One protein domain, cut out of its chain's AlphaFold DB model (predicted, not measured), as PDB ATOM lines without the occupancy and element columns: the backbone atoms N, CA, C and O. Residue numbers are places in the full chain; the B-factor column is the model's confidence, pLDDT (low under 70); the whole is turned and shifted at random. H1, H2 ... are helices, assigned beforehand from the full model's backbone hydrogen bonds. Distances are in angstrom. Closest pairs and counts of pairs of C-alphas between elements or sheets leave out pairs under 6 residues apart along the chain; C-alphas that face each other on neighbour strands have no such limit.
ATOM      1  N   ALA A   6      22.336  46.945  93.491       51.66
ATOM      2  CA  ALA A   6      22.471  48.385  93.578       51.66
ATOM      3  C   ALA A   6      23.869  48.819  94.043       51.66
ATOM      4  O   ALA A   6      24.355  49.864  93.637       51.66
ATOM      5  N   LEU A   7      24.546  47.987  94.841       53.62
ATOM      6  CA  LEU A   7      25.895  48.238  95.340       53.62
ATOM      7  C   LEU A   7      26.958  48.070  94.234       53.62
ATOM      8  O   LEU A   7      27.928  48.820  94.183       53.62
ATOM      9  N   VAL A   8      26.732  47.147  93.291       56.28
ATOM     10  CA  VAL A   8      27.578  46.956  92.099       56.28
ATOM     11  C   VAL A   8      27.340  48.070  91.073       56.28
ATOM     12  O   VAL A   8      28.295  48.596  90.507       56.28
ATOM     13  N   VAL A   9      26.081  48.482  90.890       56.75
ATOM     14  CA  VAL A   9      25.703  49.623  90.033       56.75
ATOM     15  C   VAL A   9      26.287  50.935  90.584       56.75
ATOM     16  O   VAL A   9      26.840  51.735  89.831       56.75
ATOM     17  N   LEU A  10      26.253  51.136  91.907       53.16
ATOM     18  CA  LEU A  10      26.843  52.304  92.572       53.16
ATOM     19  C   LEU A  10      28.375  52.317  92.511       53.16
ATOM     20  O   LEU A  10      28.964  53.371  92.274       53.16
ATOM     21  N   ALA A  11      29.037  51.167  92.667       53.72
ATOM     22  CA  ALA A  11      30.490  51.072  92.506       53.72
ATOM     23  C   ALA A  11      30.933  51.392  91.065       53.72
ATOM     24  O   ALA A  11      31.916  52.109  90.869       53.72
ATOM     25  N   ALA A  12      30.173  50.940  90.063       52.16
ATOM     26  CA  ALA A  12      30.367  51.325  88.667       52.16
ATOM     27  C   ALA A  12      30.205  52.844  88.466       52.16
ATOM     28  O   ALA A  12      31.062  53.477  87.850       52.16
ATOM     29  N   ALA A  13      29.177  53.459  89.066       47.94
ATOM     30  CA  ALA A  13      28.953  54.908  89.014       47.94
ATOM     31  C   ALA A  13      30.148  55.720  89.548       47.94
ATOM     32  O   ALA A  13      30.467  56.783  89.021       47.94
ATOM     33  N   VAL A  14      30.843  55.216  90.574       48.56
ATOM     34  CA  VAL A  14      32.015  55.882  91.161       48.56
ATOM     35  C   VAL A  14      33.212  55.908  90.201       48.56
ATOM     36  O   VAL A  14      33.947  56.898  90.219       48.56
ATOM     37  N   PHE A  15      33.383  54.885  89.353       39.75
ATOM     38  CA  PHE A  15      34.480  54.788  88.377       39.75
ATOM     39  C   PHE A  15      34.246  55.610  87.097       39.75
ATOM     40  O   PHE A  15      35.207  56.183  86.581       39.75
ATOM     41  N   VAL A  16      32.999  55.749  86.619       45.09
ATOM     42  CA  VAL A  16      32.674  56.572  85.425       45.09
ATOM     43  C   VAL A  16      33.095  58.041  85.606       45.09
ATOM     44  O   VAL A  16      33.526  58.698  84.659       45.09
ATOM     45  N   VAL A  17      33.055  58.550  86.842       41.69
ATOM     46  CA  VAL A  17      33.340  59.961  87.173       41.69
ATOM     47  C   VAL A  17      34.800  60.365  86.927       41.69
ATOM     48  O   VAL A  17      35.071  61.549  86.750       41.69
ATOM     49  N   ASN A  18      35.739  59.418  86.846       41.88
ATOM     50  CA  ASN A  18      37.130  59.746  86.515       41.88
ATOM     51  C   ASN A  18      37.419  59.785  85.002       41.88
ATOM     52  O   ASN A  18      38.550  60.093  84.634       41.88
ATOM     53  N   ALA A  19      36.445  59.482  84.129       38.50
ATOM     54  CA  ALA A  19      36.727  59.240  82.712       38.50
ATOM     55  C   ALA A  19      35.851  59.973  81.677       38.50
ATOM     56  O   ALA A  19      36.254  59.987  80.514       38.50
ATOM     57  N   ALA A  20      34.712  60.598  82.013       37.69
ATOM     58  CA  ALA A  20      33.851  61.185  80.970       37.69
ATOM     59  C   ALA A  20      33.212  62.547  81.320       37.69
ATOM     60  O   ALA A  20      32.614  62.694  82.389       37.69
ATOM     61  N   PRO A  21      33.269  63.544  80.409       40.88
ATOM     62  CA  PRO A  21      32.470  64.759  80.519       40.88
ATOM     63  C   PRO A  21      30.986  64.454  80.270       40.88
ATOM     64  O   PRO A  21      30.635  63.633  79.422       40.88
ATOM     65  N   ALA A  22      30.119  65.146  81.009       46.50
ATOM     66  CA  ALA A  22      28.668  65.072  80.882       46.50
ATOM     67  C   ALA A  22      28.224  65.393  79.441       46.50
ATOM     68  O   ALA A  22      28.261  66.543  79.007       46.50
ATOM     69  N   GLY A  23      27.824  64.369  78.689       43.50
ATOM     70  CA  GLY A  23      27.388  64.518  77.303       43.50
ATOM     71  C   GLY A  23      26.937  63.187  76.708       43.50
ATOM     72  O   GLY A  23      27.760  62.323  76.419       43.50
ATOM     73  N   ASN A  24      25.626  63.058  76.490       49.91
ATOM     74  CA  ASN A  24      24.854  61.890  76.034       49.91
ATOM     75  C   ASN A  24      24.509  60.819  77.089       49.91
ATOM     76  O   ASN A  24      25.339  60.020  77.523       49.91
ATOM     77  N   ALA A  25      23.209  60.722  77.387       49.91
ATOM     78  CA  ALA A  25      22.587  59.648  78.164       49.91
ATOM     79  C   ALA A  25      22.877  58.249  77.581       49.91
ATOM     80  O   ALA A  25      23.142  57.314  78.333       49.91
ATOM     81  N   ALA A  26      22.926  58.122  76.248       52.94
ATOM     82  CA  ALA A  26      23.309  56.880  75.569       52.94
ATOM     83  C   ALA A  26      24.759  56.463  75.884       52.94
ATOM     84  O   ALA A  26      25.016  55.296  76.166       52.94
ATOM     85  N   ASN A  27      25.692  57.421  75.933       64.38
ATOM     86  CA  ASN A  27      27.078  57.153  76.331       64.38
ATOM     87  C   ASN A  27      27.187  56.790  77.815       64.38
ATOM     88  O   ASN A  27      27.977  55.925  78.178       64.38
ATOM     89  N   SER A  28      26.381  57.422  78.669       65.19
ATOM     90  CA  SER A  28      26.396  57.178  80.117       65.19
ATOM     91  C   SER A  28      25.845  55.792  80.466       65.19
ATOM     92  O   SER A  28      26.392  55.104  81.326       65.19
ATOM     93  N   PHE A  29      24.806  55.341  79.757       71.12
ATOM     94  CA  PHE A  29      24.235  54.007  79.929       71.12
ATOM     95  C   PHE A  29      25.190  52.894  79.471       71.12
ATOM     96  O   PHE A  29      25.380  51.914  80.191       71.12
ATOM     97  N   GLU A  30      25.847  53.057  78.319       73.88
ATOM     98  CA  GLU A  30      26.836  52.085  77.830       73.88
ATOM     99  C   GLU A  30      28.099  52.037  78.707       73.88
ATOM    100  O   GLU A  30      28.603  50.956  79.007       73.88
ATOM    101  N   GLN A  31      28.572  53.183  79.209       69.62
ATOM    102  CA  GLN A  31      29.685  53.224  80.167       69.62
ATOM    103  C   GLN A  31      29.326  52.560  81.497       69.62
ATOM    104  O   GLN A  31      30.130  51.809  82.049       69.62
ATOM    105  N   MET A  32      28.109  52.787  81.994       71.81
ATOM    106  CA  MET A  32      27.603  52.099  83.178       71.81
ATOM    107  C   MET A  32      27.602  50.584  82.940       71.81
ATOM    108  O   MET A  32      28.158  49.843  83.749       71.81
ATOM    109  N   LYS A  33      27.036  50.120  81.815       75.31
ATOM    110  CA  LYS A  33      27.007  48.696  81.437       75.31
ATOM    111  C   LYS A  33      28.389  48.061  81.401       75.31
ATOM    112  O   LYS A  33      28.544  46.961  81.925       75.31
ATOM    113  N   ALA A  34      29.380  48.747  80.835       73.69
ATOM    114  CA  ALA A  34      30.748  48.241  80.732       73.69
ATOM    115  C   ALA A  34      31.403  47.957  82.098       73.69
ATOM    116  O   ALA A  34      32.324  47.151  82.186       73.69
ATOM    117  N   LEU A  35      30.925  48.604  83.162       70.25
ATOM    118  CA  LEU A  35      31.448  48.458  84.520       70.25
ATOM    119  C   LEU A  35      30.634  47.485  85.382       70.25
ATOM    120  O   LEU A  35      30.981  47.248  86.539       70.25
ATOM    121  N   MET A  36      29.554  46.919  84.841       74.50
ATOM    122  CA  MET A  36      28.704  45.968  85.546       74.50
ATOM    123  C   MET A  36      28.985  44.527  85.106       74.50
ATOM    124  O   MET A  36      29.402  44.282  83.974       74.50
ATOM    125  N   PRO A  37      28.717  43.531  85.973       78.44
ATOM    126  CA  PRO A  37      28.747  42.134  85.573       78.44
ATOM    127  C   PRO A  37      27.815  41.896  84.371       78.44
ATOM    128  O   PRO A  37      26.705  42.438  84.363       78.44
ATOM    129  N   PRO A  38      28.191  41.041  83.401       81.31
ATOM    130  CA  PRO A  38      27.401  40.823  82.185       81.31
ATOM    131  C   PRO A  38      25.933  40.451  82.439       81.31
ATOM    132  O   PRO A  38      25.052  40.911  81.726       81.31
ATOM    133  N   ILE A  39      25.653  39.686  83.501       83.69
ATOM    134  CA  ILE A  39      24.287  39.301  83.915       83.69
ATOM    135  C   ILE A  39      23.406  40.538  84.139       83.69
ATOM    136  O   ILE A  39      22.229  40.557  83.792       83.69
ATOM    137  N   ILE A  40      23.999  41.600  84.674       83.50
ATOM    138  CA  ILE A  40      23.325  42.850  85.014       83.50
ATOM    139  C   ILE A  40      23.245  43.763  83.800       83.50
ATOM    140  O   ILE A  40      22.193  44.344  83.539       83.50
ATOM    141  N   GLY A  41      24.335  43.854  83.032       86.00
ATOM    142  CA  GLY A  41      24.350  44.585  81.767       86.00
ATOM    143  C   GLY A  41      23.247  44.098  80.824       86.00
ATOM    144  O   GLY A  41      22.463  44.906  80.335       86.00
ATOM    145  N   ASN A  42      23.110  42.779  80.671       87.38
ATOM    146  CA  ASN A  42      22.076  42.154  79.843       87.38
ATOM    147  C   ASN A  42      20.661  42.443  80.367       87.38
ATOM    148  O   ASN A  42      19.741  42.702  79.589       87.38
ATOM    149  N   ALA A  43      20.472  42.439  81.690       88.75
ATOM    150  CA  ALA A  43      19.189  42.783  82.290       88.75
ATOM    151  C   ALA A  43      18.784  44.219  81.943       88.75
ATOM    152  O   ALA A  43      17.656  44.455  81.511       88.75
ATOM    153  N   LEU A  44      19.719  45.162  82.043       87.06
ATOM    154  CA  LEU A  44      19.486  46.564  81.709       87.06
ATOM    155  C   LEU A  44      19.279  46.785  80.204       87.06
ATOM    156  O   LEU A  44      18.484  47.637  79.817       87.06
ATOM    157  N   GLU A  45      19.923  46.013  79.329       88.44
ATOM    158  CA  GLU A  45      19.641  46.070  77.886       88.44
ATOM    159  C   GLU A  45      18.189  45.727  77.562       88.44
ATOM    160  O   GLU A  45      17.590  46.369  76.692       88.44
ATOM    161  N   SER A  46      17.627  44.762  78.296       90.00
ATOM    162  CA  SER A  46      16.238  44.317  78.156       90.00
ATOM    163  C   SER A  46      15.209  45.279  78.760       90.00
ATOM    164  O   SER A  46      14.000  45.030  78.669       90.00
ATOM    165  N   PHE A  47      15.654  46.371  79.393       91.06
ATOM    166  CA  PHE A  47      14.748  47.395  79.896       91.06
ATOM    167  C   PHE A  47      14.023  48.093  78.749       91.06
ATOM    168  O   PHE A  47      14.562  48.276  77.652       91.06
ATOM    169  N   SER A  48      12.803  48.539  79.037       91.75
ATOM    170  CA  SER A  48      12.115  49.496  78.176       91.75
ATOM    171  C   SER A  48      12.933  50.789  78.037       91.75
ATOM    172  O   SER A  48      13.788  51.089  78.875       91.75
ATOM    173  N   GLN A  49      12.656  51.599  77.011       88.31
ATOM    174  CA  GLN A  49      13.316  52.905  76.882       88.31
ATOM    175  C   GLN A  49      13.084  53.771  78.130       88.31
ATOM    176  O   GLN A  49      14.031  54.331  78.671       88.31
ATOM    177  N   LYS A  50      11.854  53.765  78.662       88.38
ATOM    178  CA  LYS A  50      11.511  54.423  79.928       88.38
ATOM    179  C   LYS A  50      12.376  53.918  81.088       88.38
ATOM    180  O   LYS A  50      12.866  54.722  81.870       88.38
ATOM    181  N   GLY A  51      12.587  52.607  81.199       88.44
ATOM    182  CA  GLY A  51      13.459  52.020  82.218       88.44
ATOM    183  C   GLY A  51      14.910  52.480  82.087       88.44
ATOM    184  O   GLY A  51      15.542  52.814  83.087       88.44
ATOM    185  N   LYS A  52      15.436  52.561  80.860       87.88
ATOM    186  CA  LYS A  52      16.791  53.075  80.593       87.88
ATOM    187  C   LYS A  52      16.920  54.552  80.969       87.88
ATOM    188  O   LYS A  52      17.892  54.923  81.622       87.88
ATOM    189  N   ASP A  53      15.920  55.368  80.642       86.12
ATOM    190  CA  ASP A  53      15.894  56.789  81.006       86.12
ATOM    191  C   ASP A  53      15.846  56.973  82.535       86.12
ATOM    192  O   ASP A  53      16.553  57.813  83.094       86.12
ATOM    193  N   VAL A  54      15.071  56.135  83.235       87.94
ATOM    194  CA  VAL A  54      15.027  56.092  84.706       87.94
ATOM    195  C   VAL A  54      16.390  55.739  85.294       87.94
ATOM    196  O   VAL A  54      16.819  56.380  86.250       87.94
ATOM    197  N   MET A  55      17.097  54.768  84.719       84.75
ATOM    198  CA  MET A  55      18.437  54.390  85.171       84.75
ATOM    199  C   MET A  55      19.436  55.542  85.041       84.75
ATOM    200  O   MET A  55      20.189  55.794  85.977       84.75
ATOM    201  N   VAL A  56      19.413  56.276  83.926       83.94
ATOM    202  CA  VAL A  56      20.256  57.470  83.749       83.94
ATOM    203  C   VAL A  56      19.929  58.521  84.811       83.94
ATOM    204  O   VAL A  56      20.831  59.010  85.486       83.94
ATOM    205  N   LYS A  57      18.641  58.799  85.039       85.69
ATOM    206  CA  LYS A  57      18.212  59.770  86.054       85.69
ATOM    207  C   LYS A  57      18.644  59.385  87.470       85.69
ATOM    208  O   LYS A  57      19.128  60.225  88.216       85.69
ATOM    209  N   ILE A  58      18.496  58.115  87.834       84.25
ATOM    210  CA  ILE A  58      18.920  57.598  89.141       84.25
ATOM    211  C   ILE A  58      20.428  57.777  89.338       84.25
ATOM    212  O   ILE A  58      20.875  58.071  90.444       84.25
ATOM    213  N   MET A  59      21.213  57.631  88.272       79.38
ATOM    214  CA  MET A  59      22.656  57.863  88.314       79.38
ATOM    215  C   MET A  59      22.986  59.347  88.486       79.38
ATOM    216  O   MET A  59      23.866  59.679  89.278       79.38
ATOM    217  N   ASP A  60      22.259  60.240  87.813       80.88
ATOM    218  CA  ASP A  60      22.395  61.686  88.017       80.88
ATOM    219  C   ASP A  60      22.056  62.087  89.462       80.88
ATOM    220  O   ASP A  60      22.819  62.824  90.096       80.88
ATOM    221  N   ASP A  61      20.975  61.534  90.019       79.94
ATOM    222  CA  ASP A  61      20.568  61.742  91.413       79.94
ATOM    223  C   ASP A  61      21.629  61.206  92.392       79.94
ATOM    224  O   ASP A  61      21.991  61.883  93.359       79.94
ATOM    225  N   ALA A  62      22.203  60.029  92.114       73.50
ATOM    226  CA  ALA A  62      23.295  59.456  92.900       73.50
ATOM    227  C   ALA A  62      24.567  60.320  92.844       73.50
ATOM    228  O   ALA A  62      25.232  60.533  93.863       73.50
ATOM    229  N   MET A  63      24.903  60.873  91.673       71.69
ATOM    230  CA  MET A  63      26.029  61.796  91.512       71.69
ATOM    231  C   MET A  63      25.802  63.106  92.268       71.69
ATOM    232  O   MET A  63      26.726  63.613  92.910       71.69
ATOM    233  N   ALA A  64      24.589  63.656  92.215       76.62
ATOM    234  CA  ALA A  64      24.223  64.852  92.962       76.62
ATOM    235  C   ALA A  64      24.294  64.607  94.477       76.62
ATOM    236  O   ALA A  64      24.871  65.422  95.199       76.62
ATOM    237  N   ALA A  65      23.792  63.462  94.950       71.81
ATOM    238  CA  ALA A  65      23.891  63.056  96.347       71.81
ATOM    239  C   ALA A  65      25.353  62.942  96.797       71.81
ATOM    240  O   ALA A  65      25.721  63.542  97.803       71.81
ATOM    241  N   ARG A  66      26.218  62.299  96.000       70.19
ATOM    242  CA  ARG A  66      27.658  62.209  96.284       70.19
ATOM    243  C   ARG A  66      28.328  63.580  96.376       70.19
ATOM    244  O   ARG A  66      29.104  63.809  97.296       70.19
ATOM    245  N   LYS A  67      28.043  64.497  95.442       71.56
ATOM    246  CA  LYS A  67      28.583  65.872  95.477       71.56
ATOM    247  C   LYS A  67      28.134  66.640  96.720       71.56
ATOM    248  O   LYS A  67      28.862  67.504  97.192       71.56
ATOM    249  N   ALA A  68      26.950  66.322  97.232       75.75
ATOM    250  CA  ALA A  68      26.394  66.895  98.451       75.75
ATOM    251  C   ALA A  68      26.784  66.125  99.730       75.75
ATOM    252  O   ALA A  68      26.209  66.404 100.779       75.75
ATOM    253  N   ASP A  69      27.695  65.146  99.637       75.00
ATOM    254  CA  ASP A  69      28.071  64.209 100.710       75.00
ATOM    255  C   ASP A  69      26.865  63.526 101.386       75.00
ATOM    256  O   ASP A  69      26.845  63.233 102.582       75.00
ATOM    257  N   LYS A  70      25.813  63.276 100.601       71.44
ATOM    258  CA  LYS A  70      24.614  62.560 101.033       71.44
ATOM    259  C   LYS A  70      24.739  61.077 100.699       71.44
ATOM    260  O   LYS A  70      25.200  60.734  99.606       71.44
ATOM    261  N   PRO A  71      24.281  60.187 101.596       70.38
ATOM    262  CA  PRO A  71      24.232  58.769 101.296       70.38
ATOM    263  C   PRO A  71      23.251  58.524 100.148       70.38
ATOM    264  O   PRO A  71      22.118  59.003 100.158       70.38
ATOM    265  N   PHE A  72      23.703  57.763  99.160       72.62
ATOM    266  CA  PHE A  72      22.860  57.188  98.126       72.62
ATOM    267  C   PHE A  72      23.266  55.729  97.997       72.62
ATOM    268  O   PHE A  72      24.342  55.414  97.485       72.62
ATOM    269  N   GLY A  73      22.451  54.850  98.565       71.38
ATOM    270  CA  GLY A  73      22.760  53.444  98.713       71.38
ATOM    271  C   GLY A  73      21.800  52.555  97.938       71.38
ATOM    272  O   GLY A  73      21.023  52.968  97.075       71.38
ATOM    273  N   LYS A  74      21.867  51.270  98.281       71.06
ATOM    274  CA  LYS A  74      21.041  50.229  97.678       71.06
ATOM    275  C   LYS A  74      19.548  50.513  97.805       71.06
ATOM    276  O   LYS A  74      18.800  50.283  96.859       71.06
ATOM    277  N   ALA A  75      19.116  50.928  98.992       74.00
ATOM    278  CA  ALA A  75      17.703  51.103  99.286       74.00
ATOM    279  C   ALA A  75      17.107  52.236  98.442       74.00
ATOM    280  O   ALA A  75      16.044  52.056  97.855       74.00
ATOM    281  N   GLU A  76      17.833  53.348  98.318       78.31
ATOM    282  CA  GLU A  76      17.451  54.512  97.520       78.31
ATOM    283  C   GLU A  76      17.385  54.163  96.034       78.31
ATOM    284  O   GLU A  76      16.388  54.452  95.375       78.31
ATOM    285  N   PHE A  77      18.401  53.460  95.526       83.62
ATOM    286  CA  PHE A  77      18.431  52.988  94.146       83.62
ATOM    287  C   PHE A  77      17.244  52.064  93.834       83.62
ATOM    288  O   PHE A  77      16.478  52.321  92.907       83.62
ATOM    289  N   MET A  78      17.044  51.009  94.633       81.00
ATOM    290  CA  MET A  78      15.972  50.035  94.396       81.00
ATOM    291  C   MET A  78      14.587  50.672  94.544       81.00
ATOM    292  O   MET A  78      13.690  50.373  93.756       81.00
ATOM    293  N   ALA A  79      14.411  51.583  95.506       84.44
ATOM    294  CA  ALA A  79      13.173  52.341  95.658       84.44
ATOM    295  C   ALA A  79      12.900  53.224  94.433       84.44
ATOM    296  O   ALA A  79      11.772  53.246  93.939       84.44
ATOM    297  N   ALA A  80      13.923  53.900  93.902       85.62
ATOM    298  CA  ALA A  80      13.783  54.763  92.738       85.62
ATOM    299  C   ALA A  80      13.452  53.975  91.461       85.62
ATOM    300  O   ALA A  80      12.551  54.385  90.723       85.62
ATOM    301  N   VAL A  81      14.105  52.826  91.226       86.62
ATOM    302  CA  VAL A  81      13.785  51.951  90.081       86.62
ATOM    303  C   VAL A  81      12.364  51.411  90.220       86.62
ATOM    304  O   VAL A  81      11.579  51.517  89.283       86.62
ATOM    305  N   LYS A  82      11.988  50.901  91.398       89.81
ATOM    306  CA  LYS A  82      10.641  50.367  91.640       89.81
ATOM    307  C   LYS A  82       9.548  51.420  91.452       89.81
ATOM    308  O   LYS A  82       8.476  51.100  90.951       89.81
ATOM    309  N   ALA A  83       9.808  52.666  91.847       91.19
ATOM    310  CA  ALA A  83       8.845  53.754  91.727       91.19
ATOM    311  C   ALA A  83       8.679  54.250  90.281       91.19
ATOM    312  O   ALA A  83       7.567  54.572  89.868       91.19
ATOM    313  N   GLN A  84       9.768  54.333  89.513       90.00
ATOM    314  CA  GLN A  84       9.763  55.000  88.206       90.00
ATOM    315  C   GLN A  84       9.733  54.024  87.017       90.00
ATOM    316  O   GLN A  84       9.214  54.368  85.951       90.00
ATOM    317  N   ALA A  85      10.233  52.802  87.204       91.69
ATOM    318  CA  ALA A  85      10.273  51.727  86.215       91.69
ATOM    319  C   ALA A  85       9.776  50.384  86.808       91.69
ATOM    320  O   ALA A  85      10.507  49.390  86.793       91.69
ATOM    321  N   PRO A  86       8.533  50.326  87.332       92.00
ATOM    322  CA  PRO A  86       8.010  49.141  88.018       92.00
ATOM    323  C   PRO A  86       7.972  47.882  87.140       92.00
ATOM    324  O   PRO A  86       8.148  46.790  87.667       92.00
ATOM    325  N   ASP A  87       7.800  48.020  85.823       92.00
ATOM    326  CA  ASP A  87       7.747  46.885  84.887       92.00
ATOM    327  C   ASP A  87       9.135  46.302  84.569       92.00
ATOM    328  O   ASP A  87       9.269  45.136  84.196       92.00
ATOM    329  N   ASP A  88      10.185  47.112  84.722       90.25
ATOM    330  CA  ASP A  88      11.573  46.704  84.495       90.25
ATOM    331  C   ASP A  88      12.260  46.255  85.797       90.25
ATOM    332  O   ASP A  88      13.215  45.476  85.765       90.25
ATOM    333  N   PHE A  89      11.737  46.665  86.956       89.00
ATOM    334  CA  PHE A  89      12.249  46.287  88.274       89.00
ATOM    335  C   PHE A  89      12.362  44.759  88.498       89.00
ATOM    336  O   PHE A  89      13.411  44.322  88.971       89.00
ATOM    337  N   PRO A  90      11.400  43.900  88.096       90.25
ATOM    338  CA  PRO A  90      11.543  42.450  88.252       90.25
ATOM    339  C   PRO A  90      12.713  41.854  87.456       90.25
ATOM    340  O   PRO A  90      13.326  40.880  87.891       90.25
ATOM    341  N   LYS A  91      13.058  42.439  86.299       89.06
ATOM    342  CA  LYS A  91      14.207  41.997  85.485       89.06
ATOM    343  C   LYS A  91      15.510  42.230  86.243       89.06
ATOM    344  O   LYS A  91      16.412  41.397  86.222       89.06
ATOM    345  N   LEU A  92      15.564  43.350  86.955       85.50
ATOM    346  CA  LEU A  92      16.666  43.729  87.817       85.50
ATOM    347  C   LEU A  92      16.798  42.788  89.028       85.50
ATOM    348  O   LEU A  92      17.887  42.291  89.301       85.50
ATOM    349  N   GLU A  93      15.688  42.487  89.712       84.94
ATOM    350  CA  GLU A  93      15.667  41.530  90.829       84.94
ATOM    351  C   GLU A  93      16.066  40.114  90.388       84.94
ATOM    352  O   GLU A  93      16.802  39.418  91.091       84.94
ATOM    353  N   SER A  94      15.617  39.689  89.205       87.12
ATOM    354  CA  SER A  94      15.990  38.392  88.640       87.12
ATOM    355  C   SER A  94      17.487  38.319  88.337       87.12
ATOM    356  O   SER A  94      18.134  37.329  88.673       87.12
ATOM    357  N   ALA A  95      18.051  39.369  87.741       86.50
ATOM    358  CA  ALA A  95      19.474  39.437  87.425       86.50
ATOM    359  C   ALA A  95      20.348  39.485  88.685       86.50
ATOM    360  O   ALA A  95      21.400  38.847  88.746       86.50
ATOM    361  N   GLU A  96      19.889  40.199  89.716       83.06
ATOM    362  CA  GLU A  96      20.502  40.197  91.042       83.06
ATOM    363  C   GLU A  96      20.572  38.778  91.610       83.06
ATOM    364  O   GLU A  96      21.637  38.318  92.027       83.06
ATOM    365  N   LYS A  97      19.443  38.064  91.586       84.38
ATOM    366  CA  LYS A  97      19.374  36.688  92.065       84.38
ATOM    367  C   LYS A  97      20.290  35.758  91.269       84.38
ATOM    368  O   LYS A  97      21.022  34.983  91.876       84.38
ATOM    369  N   GLU A  98      20.288  35.851  89.943       86.50
ATOM    370  CA  GLU A  98      21.151  35.022  89.098       86.50
ATOM    371  C   GLU A  98      22.637  35.275  89.393       86.50
ATOM    372  O   GLU A  98      23.426  34.333  89.489       86.50
ATOM    373  N   LEU A  99      23.027  36.538  89.586       82.69
ATOM    374  CA  LEU A  99      24.391  36.883  89.973       82.69
ATOM    375  C   LEU A  99      24.768  36.235  91.314       82.69
ATOM    376  O   LEU A  99      25.868  35.690  91.426       82.69
ATOM    377  N   TYR A 100      23.866  36.236  92.300       80.56
ATOM    378  CA  TYR A 100      24.102  35.554  93.578       80.56
ATOM    379  C   TYR A 100      24.249  34.059  93.440       80.56
ATOM    380  O   TYR A 100      25.227  33.510  93.943       80.56
ATOM    381  N   ASP A 101      23.326  33.422  92.731       82.81
ATOM    382  CA  ASP A 101      23.346  31.977  92.556       82.81
ATOM    383  C   ASP A 101      24.672  31.547  91.881       82.81
ATOM    384  O   ASP A 101      25.277  30.548  92.275       82.81
ATOM    385  N   LYS A 102      25.219  32.351  90.949       81.88
ATOM    386  CA  LYS A 102      26.546  32.089  90.351       81.88
ATOM    387  C   LYS A 102      27.718  32.353  91.286       81.88
ATOM    388  O   LYS A 102      28.705  31.626  91.217       81.88
ATOM    389  N   ILE A 103      27.643  33.367  92.145       79.75
ATOM    390  CA  ILE A 103      28.679  33.609  93.159       79.75
ATOM    391  C   ILE A 103      28.683  32.469  94.182       79.75
ATOM    392  O   ILE A 103      29.750  31.967  94.524       79.75
ATOM    393  N   GLU A 104      27.521  32.011  94.639       78.44
ATOM    394  CA  GLU A 104      27.417  30.884  95.572       78.44
ATOM    395  C   GLU A 104      27.905  29.574  94.944       78.44
ATOM    396  O   GLU A 104      28.590  28.794  95.603       78.44
ATOM    397  N   ALA A 105      27.657  29.371  93.649       83.19
ATOM    398  CA  ALA A 105      28.201  28.243  92.897       83.19
ATOM    399  C   ALA A 105      29.697  28.391  92.538       83.19
ATOM    400  O   ALA A 105      30.305  27.448  92.031       83.19
ATOM    401  N   SER A 106      30.306  29.558  92.771       80.88
ATOM    402  CA  SER A 106      31.708  29.823  92.429       80.88
ATOM    403  C   SER A 106      32.688  29.314  93.492       80.88
ATOM    404  O   SER A 106      32.308  28.940  94.601       80.88
ATOM    405  N   SER A 107      33.987  29.326  93.169       83.88
ATOM    406  CA  SER A 107      35.041  28.931  94.113       83.88
ATOM    407  C   SER A 107      35.033  29.763  95.406       83.88
ATOM    408  O   SER A 107      34.697  30.948  95.404       83.88
ATOM    409  N   SER A 108      35.527  29.180  96.502       78.38
ATOM    410  CA  SER A 108      35.653  29.861  97.801       78.38
ATOM    411  C   SER A 108      36.450  31.171  97.734       78.38
ATOM    412  O   SER A 108      36.140  32.115  98.457       78.38
ATOM    413  N   LYS A 109      37.432  31.276  96.826       73.44
ATOM    414  CA  LYS A 109      38.180  32.520  96.580       73.44
ATOM    415  C   LYS A 109      37.288  33.631  96.027       73.44
ATOM    416  O   LYS A 109      37.383  34.762  96.488       73.44
ATOM    417  N   ILE A 110      36.408  33.308  95.080       72.75
ATOM    418  CA  ILE A 110      35.476  34.275  94.483       72.75
ATOM    419  C   ILE A 110      34.405  34.673  95.505       72.75
ATOM    420  O   ILE A 110      34.124  35.859  95.667       72.75
ATOM    421  N   GLN A 111      33.886  33.714  96.274       72.50
ATOM    422  CA  GLN A 111      32.965  34.001  97.376       72.50
ATOM    423  C   GLN A 111      33.595  34.913  98.441       72.50
ATOM    424  O   GLN A 111      32.944  35.836  98.928       72.50
ATOM    425  N   ASN A 112      34.861  34.683  98.802       73.31
ATOM    426  CA  ASN A 112      35.575  35.505  99.780       73.31
ATOM    427  C   ASN A 112      35.880  36.904  99.246       73.31
ATOM    428  O   ASN A 112      35.672  37.873  99.971       73.31
ATOM    429  N   LEU A 113      36.296  37.025  97.981       71.19
ATOM    430  CA  LEU A 113      36.488  38.323  97.338       71.19
ATOM    431  C   LEU A 113      35.182  39.127  97.349       71.19
ATOM    432  O   LEU A 113      35.172  40.289  97.737       71.19
ATOM    433  N   PHE A 114      34.063  38.479  97.021       69.19
ATOM    434  CA  PHE A 114      32.747  39.106  97.065       69.19
ATOM    435  C   PHE A 114      32.356  39.568  98.483       69.19
ATOM    436  O   PHE A 114      31.878  40.688  98.667       69.19
ATOM    437  N   LYS A 115      32.611  38.741  99.508       72.00
ATOM    438  CA  LYS A 115      32.384  39.099 100.920       72.00
ATOM    439  C   LYS A 115      33.259  40.269 101.380       72.00
ATOM    440  O   LYS A 115      32.765  41.127 102.105       72.00
ATOM    441  N   MET A 116      34.524  40.326 100.965       66.50
ATOM    442  CA  MET A 116      35.422  41.432 101.315       66.50
ATOM    443  C   MET A 116      34.962  42.741 100.683       66.50
ATOM    444  O   MET A 116      34.793  43.729 101.392       66.50
ATOM    445  N   THR A 117      34.678  42.739  99.379       65.19
ATOM    446  CA  THR A 117      34.178  43.924  98.668       65.19
ATOM    447  C   THR A 117      32.913  44.485  99.321       65.19
ATOM    448  O   THR A 117      32.760  45.698  99.426       65.19
ATOM    449  N   LYS A 118      32.037  43.615  99.838       64.31
ATOM    450  CA  LYS A 118      30.850  44.016 100.602       64.31
ATOM    451  C   LYS A 118      31.199  44.788 101.876       64.31
ATOM    452  O   LYS A 118      30.670  45.876 102.076       64.31
ATOM    453  N   VAL A 119      32.073  44.237 102.723       64.00
ATOM    454  CA  VAL A 119      32.490  44.888 103.980       64.00
ATOM    455  C   VAL A 119      33.099  46.260 103.692       64.00
ATOM    456  O   VAL A 119      32.758  47.234 104.350       64.00
ATOM    457  N   PHE A 120      33.920  46.351 102.646       57.75
ATOM    458  CA  PHE A 120      34.533  47.604 102.202       57.75
ATOM    459  C   PHE A 120      33.524  48.684 101.780       57.75
ATOM    460  O   PHE A 120      33.821  49.869 101.896       57.75
ATOM    461  N   MET A 121      32.363  48.299 101.253       57.66
ATOM    462  CA  MET A 121      31.376  49.241 100.714       57.66
ATOM    463  C   MET A 121      30.243  49.570 101.691       57.66
ATOM    464  O   MET A 121      29.678  50.656 101.604       57.66
ATOM    465  N   GLU A 122      29.895  48.656 102.598       58.25
ATOM    466  CA  GLU A 122      28.810  48.850 103.573       58.25
ATOM    467  C   GLU A 122      29.290  49.487 104.887       58.25
ATOM    468  O   GLU A 122      28.480  50.079 105.596       58.25
ATOM    469  N   ASP A 123      30.586  49.407 105.202       57.31
ATOM    470  CA  ASP A 123      31.115  49.816 106.502       57.31
ATOM    471  C   ASP A 123      32.393  50.667 106.346       57.31
ATOM    472  O   ASP A 123      33.524  50.169 106.314       57.31
ATOM    473  N   LYS A 124      32.207  51.994 106.228       54.69
ATOM    474  CA  LYS A 124      33.316  52.970 106.202       54.69
ATOM    475  C   LYS A 124      34.180  52.896 107.475       54.69
ATOM    476  O   LYS A 124      35.370  53.205 107.400       54.69
ATOM    477  N   ASP A 125      33.622  52.446 108.601       51.62
ATOM    478  CA  ASP A 125      34.332  52.336 109.879       51.62
ATOM    479  C   ASP A 125      35.151  51.035 109.967       51.62
ATOM    480  O   ASP A 125      36.267  51.030 110.500       51.62
ATOM    481  N   ALA A 126      34.676  49.938 109.363       53.75
ATOM    482  CA  ALA A 126      35.474  48.715 109.198       53.75
ATOM    483  C   ALA A 126      36.737  48.959 108.355       53.75
ATOM    484  O   ALA A 126      37.794  48.396 108.639       53.75
ATOM    485  N   LEU A 127      36.650  49.846 107.363       46.41
ATOM    486  CA  LEU A 127      37.771  50.299 106.541       46.41
ATOM    487  C   LEU A 127      38.858  51.002 107.367       46.41
ATOM    488  O   LEU A 127      40.038  50.689 107.209       46.41
ATOM    489  N   GLN A 128      38.480  51.894 108.289       49.03
ATOM    490  CA  GLN A 128      39.437  52.499 109.221       49.03
ATOM    491  C   GLN A 128      40.072  51.448 110.129       49.03
ATOM    492  O   GLN A 128      41.286  51.455 110.303       49.03
ATOM    493  N   LYS A 129      39.300  50.497 110.663       50.66
ATOM    494  CA  LYS A 129      39.864  49.429 111.503       50.66
ATOM    495  C   LYS A 129      40.823  48.506 110.756       50.66
ATOM    496  O   LYS A 129      41.818  48.099 111.337       50.66
TER     497      LYS A 129
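AT A GLANCE: This is residues 6 to 129 of the 149 residues of an uncharacterized protein of Steinernema carpocapsae (UniProt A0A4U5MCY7). A body of crossed helices, H1 to H5, has H6 running along one side of it, packed on H3, and past it; H7 folds back from H6's far end in a V, with short H8 at the tip. Residues 105 to 110, at the corner of that V, stick out, and a gap separates much of H7 from the body. The printed part has 124 residues with eight named helices, H1 to H8 in chain order, and no named strand; the class is all helix. The printed part as a whole is compact: the radius of gyration of the C-alphas is 14.8 A, and the C-alphas span 38 by 32 by 26 A along their three main axes.

HOW THE PARTS SIT: H1, residues 6 to 16, touches H2, residues 25 to 34, closest at the C-alphas of Ala 12 and Met 32, 6.2 A apart. H1 and H4, residues 49 to 67, only just touch, with 3 pairs of C-alphas within 8 A, on H4's side by residues 59 to 63 alone; the closest C-alphas are those of Ala 13 and Met 59, 7.0 A apart. H1 touches H5, residues 74 to 84, about perpendicular at 85 degrees, closest at the C-alphas of Ala 6 and Lys 74, 4.7 A apart. H2 and H3, residues 38 to 45, form a helical hairpin at a shallow tilt of 19 degrees, closest at the C-alphas of Lys 33 and Gly 41, 4.9 A apart. H2 touches H4, by H4's residues 52 to 56 alone, about perpendicular at 81 degrees, closest at the C-alphas of Ala 25 and Val 56, 6.4 A apart. H3 touches H6, residues 89 to 104, at a shallow tilt of 6 degrees, opposite ways, closest at the C-alphas of Ile 40 and Ala 95, 5.7 A apart. H4 and H5 form a second helical hairpin, H4 by its residues 51 to 58 alone, at a steep tilt of 38 degrees; the closest C-alphas are those of Val 54 and Gln 84, 6.4 A apart. H6, by residues 103 to 104 alone, touches residues 110 to 114 of H7, residues 108 to 122, at a steep tilt of 49 degrees, closest at the C-alphas of Ile 103 and Gln 111, 6.0 A apart. H1 and H7 are close but not clearly touching, with the C-alphas of Leu 7 and Met 121 7.7 A apart. H7 and H8, residues 124 to 129, touch only at the corner, closest at the C-alphas of Phe 120 and Leu 127, 6.0 A apart. In H1 to H8 every O i to N i+4 pair is within hydrogen-bond range.

IN THESE COORDINATES: H1 begins at C-alpha 6 (22.471, 48.385, 93.578). H4 is 27.3 A long, H6 22.8 A and H7 21.0 A. H8 ends at C-alpha 129 (39.864, 49.429, 111.503).

THE WHOLE: The C-alphas farthest apart, of Gln 49 and Lys 129, are 43.8 A apart. The printed part has no cut and no long link. Its mean pLDDT is 72.5; residues 6 to 28, 31, 114 and 116 to 129 are under 70.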